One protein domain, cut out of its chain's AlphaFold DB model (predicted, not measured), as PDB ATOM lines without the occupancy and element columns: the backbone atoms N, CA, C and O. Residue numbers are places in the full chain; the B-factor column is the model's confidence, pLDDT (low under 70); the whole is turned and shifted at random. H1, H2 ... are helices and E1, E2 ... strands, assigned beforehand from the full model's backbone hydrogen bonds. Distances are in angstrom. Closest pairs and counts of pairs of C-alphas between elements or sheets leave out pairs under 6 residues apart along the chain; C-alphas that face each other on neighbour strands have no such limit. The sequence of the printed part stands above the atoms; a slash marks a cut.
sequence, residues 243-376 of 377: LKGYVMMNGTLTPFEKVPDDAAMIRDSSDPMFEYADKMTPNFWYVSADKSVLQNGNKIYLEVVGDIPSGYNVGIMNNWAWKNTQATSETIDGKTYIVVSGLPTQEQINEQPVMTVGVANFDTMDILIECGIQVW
ATOM      1  N   LEU A 243     111.907 119.688  72.085       79.38
ATOM      2  CA  LEU A 243     112.291 119.663  70.678       79.38
ATOM      3  C   LEU A 243     112.173 118.261  70.094       79.38
ATOM      4  O   LEU A 243     112.533 117.269  70.726       79.38
ATOM      5  N   LYS A 244     111.694 118.184  68.852       80.62
ATOM      6  CA  LYS A 244     111.775 116.969  68.027       80.62
ATOM      7  C   LYS A 244     112.486 117.283  66.721       80.62
ATOM      8  O   LYS A 244     112.137 118.248  66.047       80.62
ATOM      9  N   GLY A 245     113.473 116.468  66.368       82.25
ATOM     10  CA  GLY A 245     114.311 116.681  65.191       82.25
ATOM     11  C   GLY A 245     113.853 115.912  63.953       82.25
ATOM     12  O   GLY A 245     113.501 114.729  64.026       82.25
ATOM     13  N   TYR A 246     113.895 116.583  62.804       84.50
ATOM     14  CA  TYR A 246     113.547 116.050  61.491       84.50
ATOM     15  C   TYR A 246     114.528 116.550  60.423       84.50
ATOM     16  O   TYR A 246     115.043 117.665  60.505       84.50
ATOM     17  N   VAL A 247     114.747 115.753  59.378       83.62
ATOM     18  CA  VAL A 247     115.415 116.185  58.140       83.62
ATOM     19  C   VAL A 247     114.393 116.181  57.012       83.62
ATOM     20  O   VAL A 247     113.646 115.214  56.838       83.62
ATOM     21  N   MET A 248     114.368 117.244  56.210       83.38
ATOM     22  CA  MET A 248     113.610 117.243  54.961       83.38
ATOM     23  C   MET A 248     114.400 116.494  53.888       83.38
ATOM     24  O   MET A 248     115.389 117.014  53.375       83.38
ATOM     25  N   MET A 249     113.946 115.291  53.528       70.38
ATOM     26  CA  MET A 249     114.530 114.485  52.452       70.38
ATOM     27  C   MET A 249     113.482 114.258  51.362       70.38
ATOM     28  O   MET A 249     112.410 113.718  51.632       70.38
ATOM     29  N   ASN A 250     113.768 114.680  50.126       72.75
ATOM     30  CA  ASN A 250     112.862 114.515  48.978       72.75
ATOM     31  C   ASN A 250     111.428 115.044  49.226       72.75
ATOM     32  O   ASN A 250     110.451 114.449  48.776       72.75
ATOM     33  N   GLY A 251     111.294 116.146  49.971       75.81
ATOM     34  CA  GLY A 251     110.001 116.766  50.287       75.81
ATOM     35  C   GLY A 251     109.193 116.080  51.398       75.81
ATOM     36  O   GLY A 251     108.048 116.460  51.618       75.81
ATOM     37  N   THR A 252     109.760 115.095  52.107       83.50
ATOM     38  CA  THR A 252     109.125 114.444  53.271       83.50
ATOM     39  C   THR A 252     109.937 114.663  54.548       83.50
ATOM     40  O   THR A 252     111.163 114.538  54.532       83.50
ATOM     41  N   LEU A 253     109.267 115.051  55.644       87.06
ATOM     42  CA  LEU A 253     109.909 115.241  56.948       87.06
ATOM     43  C   LEU A 253     110.188 113.869  57.561       87.06
ATOM     44  O   LEU A 253     109.275 113.176  58.015       87.06
ATOM     45  N   THR A 254     111.458 113.486  57.574       82.38
ATOM     46  CA  THR A 254     111.922 112.231  58.162       82.38
ATOM     47  C   THR A 254     112.416 112.509  59.582       82.38
ATOM     48  O   THR A 254     113.336 113.312  59.738       82.38
ATOM     49  N   PRO A 255     111.838 111.885  60.626       81.25
ATOM     50  CA  PRO A 255     112.350 112.009  61.993       81.25
ATOM     51  C   PRO A 255     113.805 111.546  62.079       81.25
ATOM     52  O   PRO A 255     114.151 110.559  61.429       81.25
ATOM     53  N   PHE A 256     114.623 112.196  62.909       76.69
ATOM     54  CA  PHE A 256     116.037 111.838  63.106       76.69
ATOM     55  C   PHE A 256     116.251 110.350  63.413       76.69
ATOM     56  O   PHE A 256     117.091 109.718  62.790       76.69
ATOM     57  N   GLU A 257     115.397 109.751  64.248       68.31
ATOM     58  CA  GLU A 257     115.418 108.314  64.593       68.31
ATOM     59  C   GLU A 257     115.298 107.359  63.389       68.31
ATOM     60  O   GLU A 257     115.530 106.159  63.509       68.31
ATOM     61  N   LYS A 258     114.854 107.868  62.235       71.50
ATOM     62  CA  LYS A 258     114.660 107.107  60.996       71.50
ATOM     63  C   LYS A 258     115.634 107.520  59.895       71.50
ATOM     64  O   LYS A 258     115.505 107.038  58.768       71.50
ATOM     65  N   VAL A 259     116.564 108.427  60.191       70.62
ATOM     66  CA  VAL A 259     117.623 108.818  59.264       70.62
ATOM     67  C   VAL A 259     118.681 107.701  59.246       70.62
ATOM     68  O   VAL A 259     119.116 107.280  60.315       70.62
ATOM     69  N   PRO A 260     119.071 107.175  58.068       68.00
ATOM     70  CA  PRO A 260     120.065 106.102  57.970       68.00
ATOM     71  C   PRO A 260     121.420 106.463  58.598       68.00
ATOM     72  O   PRO A 260     121.802 107.632  58.613       68.00
ATOM     73  N   ASP A 261     122.147 105.441  59.059       64.00
ATOM     74  CA  ASP A 261     123.540 105.514  59.537       64.00
ATOM     75  C   ASP A 261     123.796 106.516  60.682       64.00
ATOM     76  O   ASP A 261     124.892 107.057  60.802       64.00
ATOM     77  N   ASP A 262     122.783 106.784  61.516       60.34
ATOM     78  CA  ASP A 262     122.836 107.762  62.617       60.34
ATOM     79  C   ASP A 262     123.266 109.174  62.164       60.34
ATOM     80  O   ASP A 262     123.773 109.978  62.950       60.34
ATOM     81  N   ALA A 263     123.018 109.513  60.892       61.06
ATOM     82  CA  ALA A 263     123.422 110.785  60.293       61.06
ATOM     83  C   ALA A 263     122.718 112.013  60.906       61.06
ATOM     84  O   ALA A 263     123.077 113.145  60.592       61.06
ATOM     85  N   ALA A 264     121.722 111.830  61.774       64.88
ATOM     86  CA  ALA A 264     121.212 112.881  62.648       64.88
ATOM     87  C   ALA A 264     120.644 112.282  63.940       64.88
ATOM     88  O   ALA A 264     119.843 111.351  63.901       64.88
ATOM     89  N   MET A 265     121.001 112.857  65.085       66.44
ATOM     90  CA  MET A 265     120.504 112.481  66.405       66.44
ATOM     91  C   MET A 265     120.115 113.727  67.194       66.44
ATOM     92  O   MET A 265     120.805 114.744  67.145       66.44
ATOM     93  N   ILE A 266     119.033 113.620  67.963       62.16
ATOM     94  CA  ILE A 266     118.699 114.577  69.018       62.16
ATOM     95  C   ILE A 266     118.881 113.877  70.364       62.16
ATOM     96  O   ILE A 266     118.419 112.749  70.540       62.16
ATOM     97  N   ARG A 267     119.594 114.513  71.289       60.59
ATOM     98  CA  ARG A 267     119.861 113.989  72.629       60.59
ATOM     99  C   ARG A 267     119.476 115.013  73.682       60.59
ATOM    100  O   ARG A 267     119.559 116.223  73.459       60.59
ATOM    101  N   ASP A 268     119.070 114.493  74.831       54.34
ATOM    102  CA  ASP A 268     118.986 115.277  76.053       54.34
ATOM    103  C   ASP A 268     120.400 115.711  76.490       54.34
ATOM    104  O   ASP A 268     121.400 115.040  76.220       54.34
ATOM    105  N   SER A 269     120.477 116.852  77.166       53.09
ATOM    106  CA  SER A 269     121.699 117.472  77.682       53.09
ATOM    107  C   SER A 269     122.498 116.622  78.676       53.09
ATOM    108  O   SER A 269     123.630 116.995  78.990       53.09
ATOM    109  N   SER A 270     121.927 115.514  79.161       51.00
ATOM    110  CA  SER A 270     122.528 114.581  80.119       51.00
ATOM    111  C   SER A 270     123.610 113.660  79.526       51.00
ATOM    112  O   SER A 270     124.371 113.077  80.295       51.00
ATOM    113  N   ASP A 271     123.730 113.563  78.193       52.72
ATOM    114  CA  ASP A 271     124.766 112.773  77.493       52.72
ATOM    115  C   ASP A 271     125.244 113.461  76.189       52.72
ATOM    116  O   ASP A 271     124.900 113.033  75.078       52.72
ATOM    117  N   PRO A 272     125.984 114.586  76.280       54.69
ATOM    118  CA  PRO A 272     126.453 115.305  75.102       54.69
ATOM    119  C   PRO A 272     127.687 114.629  74.482       54.69
ATOM    120  O   PRO A 272     128.596 114.193  75.183       54.69
ATOM    121  N   MET A 273     127.772 114.617  73.147       47.91
ATOM    122  CA  MET A 273     128.953 114.100  72.433       47.91
ATOM    123  C   MET A 273     130.184 115.015  72.597       47.91
ATOM    124  O   MET A 273     131.315 114.548  72.484       47.91
ATOM    125  N   PHE A 274     129.965 116.303  72.901       55.09
ATOM    126  CA  PHE A 274     130.985 117.307  73.224       55.09
ATOM    127  C   PHE A 274     130.451 118.297  74.268       55.09
ATOM    128  O   PHE A 274     129.295 118.715  74.196       55.09
ATOM    129  N   GLU A 275     131.291 118.709  75.218       56.88
ATOM    130  CA  GLU A 275     130.926 119.725  76.208       56.88
ATOM    131  C   GLU A 275     130.711 121.094  75.541       56.88
ATOM    132  O   GLU A 275     131.580 121.606  74.837       56.88
ATOM    133  N   TYR A 276     129.548 121.700  75.784       62.28
ATOM    134  CA  TYR A 276     129.276 123.104  75.476       62.28
ATOM    135  C   TYR A 276     129.081 123.830  76.806       62.28
ATOM    136  O   TYR A 276     128.096 123.577  77.504       62.28
ATOM    137  N   ALA A 277     130.060 124.654  77.184       60.47
ATOM    138  CA  ALA A 277     130.099 125.335  78.479       60.47
ATOM    139  C   ALA A 277     129.211 126.593  78.526       60.47
ATOM    140  O   ALA A 277     128.804 127.005  79.606       60.47
ATOM    141  N   ASP A 278     128.848 127.148  77.367       64.19
ATOM    142  CA  ASP A 278     128.138 128.429  77.248       64.19
ATOM    143  C   ASP A 278     126.609 128.263  77.127       64.19
ATOM    144  O   ASP A 278     125.948 129.020  76.415       64.19
ATOM    145  N   LYS A 279     126.027 127.237  77.769       68.31
ATOM    146  CA  LYS A 279     124.566 127.027  77.786       68.31
ATOM    147  C   LYS A 279     123.902 128.174  78.540       68.31
ATOM    148  O   LYS A 279     124.299 128.480  79.662       68.31
ATOM    149  N   MET A 280     122.862 128.766  77.960       68.62
ATOM    150  CA  MET A 280     122.201 129.939  78.542       68.62
ATOM    151  C   MET A 280     120.869 129.603  79.230       68.62
ATOM    152  O   MET A 280     120.225 130.481  79.799       68.62
ATOM    153  N   THR A 281     120.441 128.336  79.190       67.88
ATOM    154  CA  THR A 281     119.205 127.856  79.828       67.88
ATOM    155  C   THR A 281     119.358 126.425  80.357       67.88
ATOM    156  O   THR A 281     120.073 125.619  79.750       67.88
ATOM    157  N   PRO A 282     118.669 126.056  81.454       64.25
ATOM    158  CA  PRO A 282     118.594 124.669  81.912       64.25
ATOM    159  C   PRO A 282     117.793 123.754  80.966       64.25
ATOM    160  O   PRO A 282     117.995 122.542  80.996       64.25
ATOM    161  N   ASN A 283     116.908 124.291  80.111       72.88
ATOM    162  CA  ASN A 283     116.191 123.513  79.088       72.88
ATOM    163  C   ASN A 283     117.002 123.473  77.783       72.88
ATOM    164  O   ASN A 283     116.672 124.141  76.798       72.88
ATOM    165  N   PHE A 284     118.105 122.727  77.805       76.44
ATOM    166  CA  PHE A 284     119.043 122.629  76.690       76.44
ATOM    167  C   PHE A 284     118.950 121.265  75.997       76.44
ATOM    168  O   PHE A 284     118.925 120.222  76.645       76.44
ATOM    169  N   TRP A 285     118.961 121.268  74.670       74.12
ATOM    170  CA  TRP A 285     118.936 120.075  73.825       74.12
ATOM    171  C   TRP A 285     120.166 120.038  72.928       74.12
ATOM    172  O   TRP A 285     120.745 121.073  72.598       74.12
ATOM    173  N   TYR A 286     120.553 118.850  72.480       76.81
ATOM    174  CA  TYR A 286     121.684 118.707  71.573       76.81
ATOM    175  C   TYR A 286     121.277 118.003  70.289       76.81
ATOM    176  O   TYR A 286     120.628 116.959  70.320       76.81
ATOM    177  N   VAL A 287     121.688 118.566  69.159       80.06
ATOM    178  CA  VAL A 287     121.571 117.958  67.843       80.06
ATOM    179  C   VAL A 287     122.954 117.710  67.295       80.06
ATOM    180  O   VAL A 287     123.796 118.599  67.195       80.06
ATOM    181  N   SER A 288     123.133 116.469  66.895       77.69
ATOM    182  CA  SER A 288     124.345 115.936  66.332       77.69
ATOM    183  C   SER A 288     123.961 115.498  64.910       77.69
ATOM    184  O   SER A 288     123.135 114.598  64.795       77.69
ATOM    185  N   ALA A 289     124.507 116.088  63.838       78.94
ATOM    186  CA  ALA A 289     124.258 115.601  62.476       78.94
ATOM    187  C   ALA A 289     125.494 115.486  61.562       78.94
ATOM    188  O   ALA A 289     126.438 116.260  61.637       78.94
ATOM    189  N   ASP A 290     125.451 114.554  60.619       82.62
ATOM    190  CA  ASP A 290     126.373 114.479  59.491       82.62
ATOM    191  C   ASP A 290     126.121 115.644  58.524       82.62
ATOM    192  O   ASP A 290     124.980 115.999  58.213       82.62
ATOM    193  N   LYS A 291     127.182 116.242  57.991       84.00
ATOM    194  CA  LYS A 291     127.096 117.407  57.102       84.00
ATOM    195  C   LYS A 291     126.246 117.177  55.858       84.00
ATOM    196  O   LYS A 291     125.696 118.144  55.316       84.00
ATOM    197  N   SER A 292     126.109 115.940  55.398       83.62
ATOM    198  CA  SER A 292     125.234 115.568  54.284       83.62
ATOM    199  C   SER A 292     123.766 115.958  54.504       83.62
ATOM    200  O   SER A 292     123.076 116.255  53.522       83.62
ATOM    201  N   VAL A 293     123.289 116.082  55.753       83.38
ATOM    202  CA  VAL A 293     121.890 116.471  56.030       83.38
ATOM    203  C   VAL A 293     121.585 117.942  55.724       83.38
ATOM    204  O   VAL A 293     120.420 118.330  55.691       83.38
ATOM    205  N   LEU A 294     122.614 118.755  55.459       87.62
ATOM    206  CA  LEU A 294     122.499 120.152  55.017       87.62
ATOM    207  C   LEU A 294     122.974 120.360  53.565       87.62
ATOM    208  O   LEU A 294     123.010 121.486  53.066       87.62
ATOM    209  N   GLN A 295     123.363 119.290  52.863       86.12
ATOM    210  CA  GLN A 295     123.769 119.355  51.457       86.12
ATOM    211  C   GLN A 295     122.562 119.316  50.514       86.12
ATOM    212  O   GLN A 295     121.458 118.938  50.892       86.12
ATOM    213  N   ASN A 296     122.779 119.695  49.250       81.94
ATOM    214  CA  ASN A 296     121.789 119.579  48.167       81.94
ATOM    215  C   ASN A 296     120.434 120.263  48.448       81.94
ATOM    216  O   ASN A 296     119.413 119.869  47.894       81.94
ATOM    217  N   GLY A 297     120.429 121.305  49.286       78.44
ATOM    218  CA  GLY A 297     119.219 122.042  49.661       78.44
ATOM    219  C   GLY A 297     118.413 121.414  50.803       78.44
ATOM    220  O   GLY A 297     117.343 121.932  51.126       78.44
ATOM    221  N   ASN A 298     118.918 120.344  51.423       86.06
ATOM    222  CA  ASN A 298     118.329 119.762  52.624       86.06
ATOM    223  C   ASN A 298     118.422 120.733  53.810       86.06
ATOM    224  O   ASN A 298     119.278 121.623  53.859       86.06
ATOM    225  N   LYS A 299     117.512 120.558  54.770       90.12
ATOM    226  CA  LYS A 299     117.419 121.389  55.969       90.12
ATOM    227  C   LYS A 299     117.128 120.527  57.193       90.12
ATOM    228  O   LYS A 299     116.431 119.509  57.091       90.12
ATOM    229  N   ILE A 300     117.600 120.996  58.339       89.12
ATOM    230  CA  ILE A 300     117.228 120.479  59.654       89.12
ATOM    231  C   ILE A 300     115.983 121.228  60.136       89.12
ATOM    232  O   ILE A 300     115.909 122.452  60.046       89.12
ATOM    233  N   TYR A 301     115.020 120.482  60.662       90.94
ATOM    234  CA  TYR A 301     113.772 120.980  61.224       90.94
ATOM    235  C   TYR A 301     113.681 120.557  62.689       90.94
ATOM    236  O   TYR A 301     113.703 119.364  62.988       90.94
ATOM    237  N   LEU A 302     113.547 121.519  63.599       89.69
ATOM    238  CA  LEU A 302     113.308 121.266  65.020       89.69
ATOM    239  C   LEU A 302     111.885 121.708  65.363       89.69
ATOM    240  O   LEU A 302     111.609 122.905  65.406       89.69
ATOM    241  N   GLU A 303     110.974 120.756  65.556       86.50
ATOM    242  CA  GLU A 303     109.612 121.030  66.031       86.50
ATOM    243  C   GLU A 303     109.686 121.544  67.464       86.50
ATOM    244  O   GLU A 303     110.215 120.849  68.334       86.50
ATOM    245  N   VAL A 304     109.121 122.722  67.709       88.19
ATOM    246  CA  VAL A 304     108.914 123.247  69.058       88.19
ATOM    247  C   VAL A 304     107.592 122.684  69.573       88.19
ATOM    248  O   VAL A 304     106.519 123.060  69.102       88.19
ATOM    249  N   VAL A 305     107.669 121.738  70.507       80.44
ATOM    250  CA  VAL A 305     106.500 121.063  71.078       80.44
ATOM    251  C   VAL A 305     106.050 121.810  72.325       80.44
ATOM    252  O   VAL A 305     106.763 121.808  73.322       80.44
ATOM    253  N   GLY A 306     104.857 122.399  72.276       78.62
ATOM    254  CA  GLY A 306     104.259 123.195  73.350       78.62
ATOM    255  C   GLY A 306     103.942 124.619  72.889       78.62
ATOM    256  O   GLY A 306     104.218 124.984  71.747       78.62
ATOM    257  N   ASP A 307     103.344 125.418  73.770       81.50
ATOM    258  CA  ASP A 307     102.911 126.776  73.433       81.50
ATOM    259  C   ASP A 307     104.041 127.786  73.670       81.50
ATOM    260  O   ASP A 307     104.537 127.936  74.788       81.50
ATOM    261  N   ILE A 308     104.444 128.497  72.612       84.25
ATOM    262  CA  ILE A 308     105.412 129.596  72.709       84.25
ATOM    263  C   ILE A 308     104.706 130.805  73.349       84.25
ATOM    264  O   ILE A 308     103.725 131.294  72.779       84.25
ATOM    265  N   PRO A 309     105.174 131.314  74.506       80.44
ATOM    266  CA  PRO A 309     104.548 132.458  75.159       80.44
ATOM    267  C   PRO A 309     104.609 133.727  74.301       80.44
ATOM    268  O   PRO A 309     105.515 133.921  73.487       80.44
ATOM    269  N   SER A 310     103.659 134.639  74.515       82.25
ATOM    270  CA  SER A 310     103.668 135.941  73.839       82.25
ATOM    271  C   SER A 310     104.955 136.715  74.154       82.25
ATOM    272  O   SER A 310     105.400 136.737  75.299       82.25
ATOM    273  N   GLY A 311     105.550 137.346  73.138       83.12
ATOM    274  CA  GLY A 311     106.824 138.066  73.260       83.12
ATOM    275  C   GLY A 311     108.073 137.210  73.020       83.12
ATOM    276  O   GLY A 311     109.172 137.755  72.990       83.12
ATOM    277  N   TYR A 312     107.920 135.904  72.792       88.56
ATOM    278  CA  TYR A 312     109.018 135.005  72.438       88.56
ATOM    279  C   TYR A 312     108.957 134.610  70.971       88.56
ATOM    280  O   TYR A 312     107.881 134.455  70.393       88.56
ATOM    281  N   ASN A 313     110.130 134.421  70.373       90.00
ATOM    282  CA  ASN A 313     110.277 134.032  68.979       90.00
ATOM    283  C   ASN A 313     111.308 132.913  68.847       90.00
ATOM    284  O   ASN A 313     112.180 132.746  69.698       90.00
ATOM    285  N   VAL A 314     111.222 132.157  67.753       91.25
ATOM    286  CA  VAL A 314     112.296 131.240  67.369       91.25
ATOM    287  C   VAL A 314     113.406 131.999  66.655       91.25
ATOM    288  O   VAL A 314     113.134 132.907  65.867       91.25
ATOM    289  N   GLY A 315     114.654 131.606  66.876       87.38
ATOM    290  CA  GLY A 315     115.769 132.223  66.172       87.38
ATOM    291  C   GLY A 315     117.128 131.649  66.533       87.38
ATOM    292  O   GLY A 315     117.246 130.668  67.269       87.38
ATOM    293  N   ILE A 316     118.155 132.278  65.967       88.06
ATOM    294  CA  ILE A 316     119.556 131.984  66.258       88.06
ATOM    295  C   ILE A 316     119.952 132.696  67.547       88.06
ATOM    296  O   ILE A 316     119.749 133.901  67.664       88.06
ATOM    297  N   MET A 317     120.565 131.959  68.469       85.75
ATOM    298  CA  MET A 317     121.167 132.514  69.682       85.75
ATOM    299  C   MET A 317     122.655 132.788  69.470       85.75
ATOM    300  O   MET A 317     123.146 133.851  69.838       85.75
ATOM    301  N   ASN A 318     123.365 131.859  68.818       85.94
ATOM    302  CA  ASN A 318     124.790 132.004  68.547       85.94
ATOM    303  C   ASN A 318     125.225 131.274  67.262       85.94
ATOM    304  O   ASN A 318     125.104 130.055  67.163       85.94
ATOM    305  N   ASN A 319     125.782 131.992  66.280       88.81
ATOM    306  CA  ASN A 319     126.302 131.415  65.027       88.81
ATOM    307  C   ASN A 319     127.452 132.231  64.389       88.81
ATOM    308  O   ASN A 319     127.582 132.261  63.164       88.81
ATOM    309  N   TRP A 320     128.263 132.929  65.191       85.94
ATOM    310  CA  TRP A 320     129.230 133.927  64.705       85.94
ATOM    311  C   TRP A 320     130.199 133.423  63.614       85.94
ATOM    312  O   TRP A 320     130.565 134.207  62.729       85.94
ATOM    313  N   ALA A 321     130.588 132.140  63.619       88.38
ATOM    314  CA  ALA A 321     131.437 131.570  62.567       88.38
ATOM    315  C   ALA A 321     130.625 130.979  61.405       88.38
ATOM    316  O   ALA A 321     131.089 130.955  60.261       88.38
ATOM    317  N   TRP A 322     129.387 130.545  61.646       89.69
ATOM    318  CA  TRP A 322     128.557 129.809  60.687       89.69
ATOM    319  C   TRP A 322     127.836 130.722  59.682       89.69
ATOM    320  O   TRP A 322     126.624 130.639  59.477       89.69
ATOM    321  N   LYS A 323     128.598 131.572  58.988       89.50
ATOM    322  CA  LYS A 323     128.101 132.601  58.050       89.50
ATOM    323  C   LYS A 323     127.316 132.050  56.854       89.50
ATOM    324  O   LYS A 323     126.575 132.793  56.223       89.50
ATOM    325  N   ASN A 324     127.492 130.768  56.528       90.12
ATOM    326  CA  ASN A 324     126.784 130.109  55.425       90.12
ATOM    327  C   ASN A 324     125.477 129.447  55.864       90.12
ATOM    328  O   ASN A 324     124.802 128.837  55.036       90.12
ATOM    329  N   THR A 325     125.150 129.520  57.153       90.50
ATOM    330  CA  THR A 325     123.953 128.905  57.716       90.50
ATOM    331  C   THR A 325     123.026 129.959  58.286       90.50
ATOM    332  O   THR A 325     123.455 131.017  58.744       90.50
ATOM    333  N   GLN A 326     121.739 129.653  58.258       90.62
ATOM    334  CA  GLN A 326     120.689 130.508  58.783       90.62
ATOM    335  C   GLN A 326     119.633 129.648  59.476       90.62
ATOM    336  O   GLN A 326     119.387 128.511  59.057       90.62
ATOM    337  N   ALA A 327     118.978 130.214  60.488       91.00
ATOM    338  CA  ALA A 327     117.792 129.643  61.104       91.00
ATOM    339  C   ALA A 327     116.589 130.552  60.850       91.00
ATOM    340  O   ALA A 327     116.684 131.775  60.947       91.00
ATOM    341  N   THR A 328     115.461 129.941  60.516       91.62
ATOM    342  CA  THR A 328     114.188 130.624  60.255       91.62
ATOM    343  C   THR A 328     113.053 129.920  60.989       91.62
ATOM    344  O   THR A 328     113.239 128.819  61.508       91.62
ATOM    345  N   SER A 329     111.884 130.554  61.044       93.06
ATOM    346  CA  SER A 329     110.651 129.926  61.521       93.06
ATOM    347  C   SER A 329     109.811 129.459  60.340       93.06
ATOM    348  O   SER A 329     109.566 130.248  59.425       93.06
ATOM    349  N   GLU A 330     109.331 128.219  60.369       93.19
ATOM    350  CA  GLU A 330     108.302 127.739  59.438       93.19
ATOM    351  C   GLU A 330     107.160 127.077  60.227       93.19
ATOM    352  O   GLU A 330     107.391 126.420  61.243       93.19
ATOM    353  N   THR A 331     105.917 127.229  59.755       91.94
ATOM    354  CA  THR A 331     104.752 126.506  60.290       91.94
ATOM    355  C   THR A 331     104.283 125.479  59.269       91.94
ATOM    356  O   THR A 331     103.905 125.845  58.156       91.94
ATOM    357  N   ILE A 332     104.280 124.203  59.649       89.00
ATOM    358  CA  ILE A 332     103.856 123.083  58.797       89.00
ATOM    359  C   ILE A 332     102.792 122.299  59.564       89.00
ATOM    360  O   ILE A 332     103.010 121.928  60.713       89.00
ATOM    361  N   ASP A 333     101.619 122.102  58.958       87.12
ATOM    362  CA  ASP A 333     100.487 121.373  59.554       87.12
ATOM    363  C   ASP A 333     100.109 121.837  60.977       87.12
ATOM    364  O   ASP A 333      99.759 121.044  61.850       87.12
ATOM    365  N   GLY A 334     100.191 123.151  61.220       85.50
ATOM    366  CA  GLY A 334      99.867 123.765  62.513       85.50
ATOM    367  C   GLY A 334     100.950 123.630  63.587       85.50
ATOM    368  O   GLY A 334     100.718 124.037  64.721       85.50
ATOM    369  N   LYS A 335     102.126 123.095  63.246       88.69
ATOM    370  CA  LYS A 335     103.283 122.972  64.139       88.69
ATOM    371  C   LYS A 335     104.373 123.967  63.766       88.69
ATOM    372  O   LYS A 335     104.611 124.204  62.582       88.69
ATOM    373  N   THR A 336     105.052 124.511  64.769       93.06
ATOM    374  CA  THR A 336     106.134 125.487  64.589       93.06
ATOM    375  C   THR A 336     107.487 124.794  64.568       93.06
ATOM    376  O   THR A 336     107.795 123.993  65.452       93.06
ATOM    377  N   TYR A 337     108.310 125.138  63.582       92.00
ATOM    378  CA  TYR A 337     109.646 124.590  63.396       92.00
ATOM    379  C   TYR A 337     110.708 125.685  63.403       92.00
ATOM    380  O   TYR A 337     110.534 126.743  62.794       92.00
ATOM    381  N   ILE A 338     111.843 125.382  64.033       94.00
ATOM    382  CA  ILE A 338     113.114 126.060  63.785       94.00
ATOM    383  C   ILE A 338     113.766 125.366  62.594       94.00
ATOM    384  O   ILE A 338     114.045 124.167  62.644       94.00
ATOM    385  N   VAL A 339     113.990 126.108  61.516       93.44
ATOM    386  CA  VAL A 339     114.487 125.565  60.251       93.44
ATOM    387  C   VAL A 339     115.899 126.049  60.004       93.44
ATOM    388  O   VAL A 339     116.109 127.226  59.706       93.44
ATOM    389  N   VAL A 340     116.851 125.128  60.100       92.25
ATOM    390  CA  VAL A 340     118.278 125.381  59.904       92.25
ATOM    391  C   VAL A 340     118.676 124.939  58.505       92.25
ATOM    392  O   VAL A 340     118.458 123.796  58.100       92.25
ATOM    393  N   SER A 341     119.230 125.878  57.743       91.25
ATOM    394  CA  SER A 341     119.565 125.693  56.331       91.25
ATOM    395  C   SER A 341     120.903 126.330  55.982       91.25
ATOM    396  O   SER A 341     121.362 127.240  56.673       91.25
ATOM    397  N   GLY A 342     121.490 125.875  54.877       89.25
ATOM    398  CA  GLY A 342     122.807 126.312  54.426       89.25
ATOM    399  C   GLY A 342     123.921 125.389  54.916       89.25
ATOM    400  O   GLY A 342     123.785 124.700  55.923       89.25
ATOM    401  N   LEU A 343     125.013 125.338  54.155       89.56
ATOM    402  CA  LEU A 343     126.092 124.373  54.355       89.56
ATOM    403  C   LEU A 343     127.321 125.066  54.972       89.56
ATOM    404  O   LEU A 343     127.980 125.842  54.269       89.56
ATOM    405  N   PRO A 344     127.676 124.788  56.241       89.31
ATOM    406  CA  PRO A 344     128.870 125.367  56.851       89.31
ATOM    407  C   PRO A 344     130.145 124.797  56.208       89.31
ATOM    408  O   PRO A 344     130.197 123.625  55.818       89.31
ATOM    409  N   THR A 345     131.201 125.602  56.070       90.31
ATOM    410  CA  THR A 345     132.525 125.111  55.642       90.31
ATOM    411  C   THR A 345     133.235 124.394  56.794       90.31
ATOM    412  O   THR A 345     132.861 124.546  57.952       90.31
ATOM    413  N   GLN A 346     134.272 123.606  56.492       88.56
ATOM    414  CA  GLN A 346     135.058 122.958  57.549       88.56
ATOM    415  C   GLN A 346     135.756 123.978  58.457       88.56
ATOM    416  O   GLN A 346     135.859 123.766  59.656       88.56
ATOM    417  N   GLU A 347     136.211 125.092  57.884       90.56
ATOM    418  CA  GLU A 347     136.798 126.207  58.626       90.56
ATOM    419  C   GLU A 347     135.798 126.783  59.637       90.56
ATOM    420  O   GLU A 347     136.134 126.913  60.806       90.56
ATOM    421  N   GLN A 348     134.540 126.993  59.231       90.19
ATOM    422  CA  GLN A 348     133.483 127.496  60.119       90.19
ATOM    423  C   GLN A 348     133.156 126.527  61.260       90.19
ATOM    424  O   GLN A 348     132.966 126.963  62.392       90.19
ATOM    425  N   ILE A 349     133.122 125.221  60.971       87.88
ATOM    426  CA  ILE A 349     132.917 124.177  61.990       87.88
ATOM    427  C   ILE A 349     134.097 124.148  62.971       87.88
ATOM    428  O   ILE A 349     133.898 124.003  64.171       87.88
ATOM    429  N   ASN A 350     135.329 124.303  62.484       86.56
ATOM    430  CA  ASN A 350     136.512 124.309  63.344       86.56
ATOM    431  C   ASN A 350     136.585 125.569  64.224       86.56
ATOM    432  O   ASN A 350     137.027 125.483  65.365       86.56
ATOM    433  N   GLU A 351     136.174 126.726  63.696       88.31
ATOM    434  CA  GLU A 351     136.133 127.993  64.437       88.31
ATOM    435  C   GLU A 351     135.026 128.005  65.497       88.31
ATOM    436  O   GLU A 351     135.247 128.469  66.613       88.31
ATOM    437  N   GLN A 352     133.855 127.456  65.175       87.00
ATOM    438  CA  GLN A 352     132.742 127.304  66.105       87.00
ATOM    439  C   GLN A 352     132.157 125.889  65.970       87.00
ATOM    440  O   GLN A 352     131.362 125.646  65.069       87.00
ATOM    441  N   PRO A 353     132.484 124.946  66.865       85.31
ATOM    442  CA  PRO A 353     131.994 123.567  66.748       85.31
ATOM    443  C   PRO A 353     130.475 123.407  66.903       85.31
ATOM    444  O   PRO A 353     129.907 122.447  66.384       85.31
ATOM    445  N   VAL A 354     129.822 124.335  67.612       86.50
ATOM    446  CA  VAL A 354     128.386 124.294  67.923       86.50
ATOM    447  C   VAL A 354     127.749 125.656  67.645       86.50
ATOM    448  O   VAL A 354     128.178 126.667  68.205       86.50
ATOM    449  N   MET A 355     126.708 125.681  66.809       88.38
ATOM    450  CA  MET A 355     125.788 126.823  66.716       88.38
ATOM    451  C   MET A 355     124.583 126.592  67.631       88.38
ATOM    452  O   MET A 355     124.194 125.443  67.828       88.38
ATOM    453  N   THR A 356     123.958 127.642  68.158       89.06
ATOM    454  CA  THR A 356     122.774 127.499  69.016       89.06
ATOM    455  C   THR A 356     121.555 128.219  68.457       89.06
ATOM    456  O   THR A 356     121.632 129.328  67.912       89.06
ATOM    457  N   VAL A 357     120.409 127.553  68.567       91.81
ATOM    458  CA  VAL A 357     119.087 128.046  68.167       91.81
ATOM    459  C   VAL A 357     118.084 127.751  69.268       91.81
ATOM    460  O   VAL A 357     118.308 126.867  70.087       91.81
ATOM    461  N   GLY A 358     116.939 128.420  69.269       90.50
ATOM    462  CA  GLY A 358     115.884 128.080  70.216       90.50
ATOM    463  C   GLY A 358     114.768 129.105  70.257       90.50
ATOM    464  O   GLY A 358     114.566 129.839  69.288       90.50
ATOM    465  N   VAL A 359     114.050 129.136  71.377       90.00
ATOM    466  CA  VAL A 359     112.963 130.086  71.635       90.00
ATOM    467  C   VAL A 359     113.419 131.078  72.695       90.00
ATOM    468  O   VAL A 359     113.724 130.687  73.823       90.00
ATOM    469  N   ALA A 360     113.436 132.358  72.337       87.38
ATOM    470  CA  ALA A 360     113.869 133.428  73.222       87.38
ATOM    471  C   ALA A 360     113.076 134.714  72.996       87.38
ATOM    472  O   ALA A 360     112.503 134.950  71.927       87.38
ATOM    473  N   ASN A 361     113.075 135.569  74.009       84.62
ATOM    474  CA  ASN A 361     112.823 136.983  73.819       84.62
ATOM    475  C   ASN A 361     114.166 137.630  73.457       84.62
ATOM    476  O   ASN A 361     115.029 137.793  74.313       84.62
ATOM    477  N   PHE A 362     114.358 137.959  72.179       81.19
ATOM    478  CA  PHE A 362     115.629 138.489  71.668       81.19
ATOM    479  C   PHE A 362     115.906 139.943  72.072       81.19
ATOM    480  O   PHE A 362     117.035 140.400  71.920       81.19
ATOM    481  N   ASP A 363     114.915 140.653  72.617       76.50
ATOM    482  CA  ASP A 363     115.120 141.996  73.164       76.50
ATOM    483  C   ASP A 363     115.696 141.925  74.585       76.50
ATOM    484  O   ASP A 363     116.539 142.741  74.959       76.50
ATOM    485  N   THR A 364     115.257 140.943  75.381       76.62
ATOM    486  CA  THR A 364     115.692 140.763  76.779       76.62
ATOM    487  C   THR A 364     116.742 139.670  76.958       76.62
ATOM    488  O   THR A 364     117.270 139.522  78.056       76.62
ATOM    489  N   MET A 365     117.031 138.901  75.905       75.56
ATOM    490  CA  MET A 365     117.870 137.696  75.927       75.56
ATOM    491  C   MET A 365     117.397 136.628  76.928       75.56
ATOM    492  O   MET A 365     118.194 135.847  77.436       75.56
ATOM    493  N   ASP A 366     116.090 136.571  77.196       77.06
ATOM    494  CA  ASP A 366     115.494 135.533  78.042       77.06
ATOM    495  C   ASP A 366     115.170 134.284  77.207       77.06
ATOM    496  O   ASP A 366     114.433 134.372  76.219       77.06
ATOM    497  N   ILE A 367     115.732 133.133  77.585       81.38
ATOM    498  CA  ILE A 367     115.787 131.919  76.762       81.38
ATOM    499  C   ILE A 367     114.988 130.781  77.408       81.38
ATOM    500  O   ILE A 367     115.315 130.284  78.486       81.38
ATOM    501  N   LEU A 368     113.964 130.310  76.694       81.12
ATOM    502  CA  LEU A 368     113.018 129.301  77.186       81.12
ATOM    503  C   LEU A 368     113.451 127.863  76.894       81.12
ATOM    504  O   LEU A 368     113.181 126.957  77.682       81.12
ATOM    505  N   ILE A 369     114.067 127.660  75.732       80.62
ATOM    506  CA  ILE A 369     114.633 126.389  75.280       80.62
ATOM    507  C   ILE A 369     115.738 126.688  74.276       80.62
ATOM    508  O   ILE A 369     115.538 127.498  73.369       80.62
ATOM    509  N   GLU A 370     116.880 126.030  74.428       86.44
ATOM    510  CA  GLU A 370     118.053 126.174  73.565       86.44
ATOM    511  C   GLU A 370     118.444 124.815  72.991       86.44
ATOM    512  O   GLU A 370     118.297 123.778  73.636       86.44
ATOM    513  N   CYS A 371     118.951 124.812  71.764       85.31
ATOM    514  CA  CYS A 371     119.479 123.639  71.103       85.31
ATOM    515  C   CYS A 371     120.838 123.933  70.480       85.31
ATOM    516  O   CYS A 371     120.942 124.765  69.576       85.31
ATOM    517  N   GLY A 372     121.863 123.220  70.944       86.88
ATOM    518  CA  GLY A 372     123.168 123.193  70.298       86.88
ATOM    519  C   GLY A 372     123.153 122.260  69.097       86.88
ATOM    520  O   GLY A 372     122.797 121.095  69.232       86.88
ATOM    521  N   ILE A 373     123.547 122.762  67.933       87.06
ATOM    522  CA  ILE A 373     123.650 122.006  66.689       87.06
ATOM    523  C   ILE A 373     125.122 121.860  66.334       87.06
ATOM    524  O   ILE A 373     125.824 122.849  66.098       87.06
ATOM    525  N   GLN A 374     125.557 120.612  66.248       85.50
ATOM    526  CA  GLN A 374     126.861 120.218  65.749       85.50
ATOM    527  C   GLN A 374     126.719 119.472  64.428       85.50
ATOM    528  O   GLN A 374     125.832 118.631  64.261       85.50
ATOM    529  N   VAL A 375     127.649 119.751  63.516       84.00
ATOM    530  CA  VAL A 375     127.762 119.050  62.242       84.00
ATOM    531  C   VAL A 375     129.154 118.418  62.088       84.00
ATOM    532  O   VAL A 375     130.146 119.128  62.249       84.00
ATOM    533  N   TRP A 376     129.250 117.118  61.771       75.00
ATOM    534  CA  TRP A 376     130.523 116.420  61.468       75.00
ATOM    535  C   TRP A 376     130.632 115.973  60.007       75.00
ATOM    536  O   TRP A 376     129.682 116.088  59.236       75.00
TER     537      TRP A 376
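AT A GLANCE: This is residues 243 to 376 of the 377 residues of the protein "Conserved domain protein" of Bacteroides sp. CAG:443 (UniProt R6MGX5). Two strongly twisted five-stranded sheets lie face to face as a sandwich, two layers of strands with those of the one at 31 degrees to those of the other. Helix H1 grazes both sheets, and H2 grazes the second sheet, far from the middle of the domain. The printed part has 134 residues, with ten named strands and two named helices in the order E1 E2 E3 E4 H1 E5 E6 E7 E8 H2 E9 E10; the class is mostly strand. One sheet runs E2 E1 E5 E8 E7, antiparallel throughout, and the other E3 E4 E10 E9 E6, mixed. The whole is compact and rounded, with a radius of gyration of the C-alphas of 13.8 A and spans of 37 by 36 by 28 A.

HOW THE PARTS SIT: E1, residues 243 to 249, and the edge strand E2, residues 252 to 255, form a hairpin, with N 247 and O 254 within hydrogen-bond range at 2.8 A. E3, residues 264 to 268, and E4, residues 284 to 290, form a hairpin in the other sheet, with N 265 and O 288 at 2.8 A. Between the sheets, the closest C-alphas of E1 and E3 are those of Gly 245 and Ile 266, 6.2 A apart. H1, residues 291 to 294, only grazes both sheets. E5, residues 299 to 305, is antiparallel to E1, with N 246 and O 301 at 2.8 A. The closest C-alphas of E6, residues 313 to 318, and E7, residues 326 to 332, are those of Ile 316 and Ala 327, 5.9 A apart. E7 and E8, residues 335 to 341, form a hairpin, with N 328 and O 339 at 2.9 A; E8 is antiparallel to E5, with N 302 and O 338 at 2.9 A. H2, residues 346 to 351, only grazes the second sheet, and its O i to N i+4 pairs are within hydrogen-bond range; H1 is too short for such a pair. E9, residues 355 to 361, is antiparallel to E6, with N 315 and O 358 at 3.0 A. E9 and E10, residues 366 to 376, form a hairpin, with N 371 and O 357 at 2.7 A; E10 is parallel to E4, with N 287 and O 372 at 2.8 A.

IN THESE COORDINATES: E1 begins at C-alpha 243 (112.291, 119.663, 70.678) and is 19.1 A long; E4 is 20.4 A. E10 measures 29.4 A, bends by 63 degrees at residue 369 and ends at C-alpha 376 (130.523, 116.420, 61.468).

THE WHOLE: The C-alphas farthest apart are those of Asp 261 and Thr 364, at 40.0 A. The printed part has no cut. The link from E3 to E4, residues 269 to 283, is long. Confidence is low, under 70, at residue 257 and residues 260 to 282.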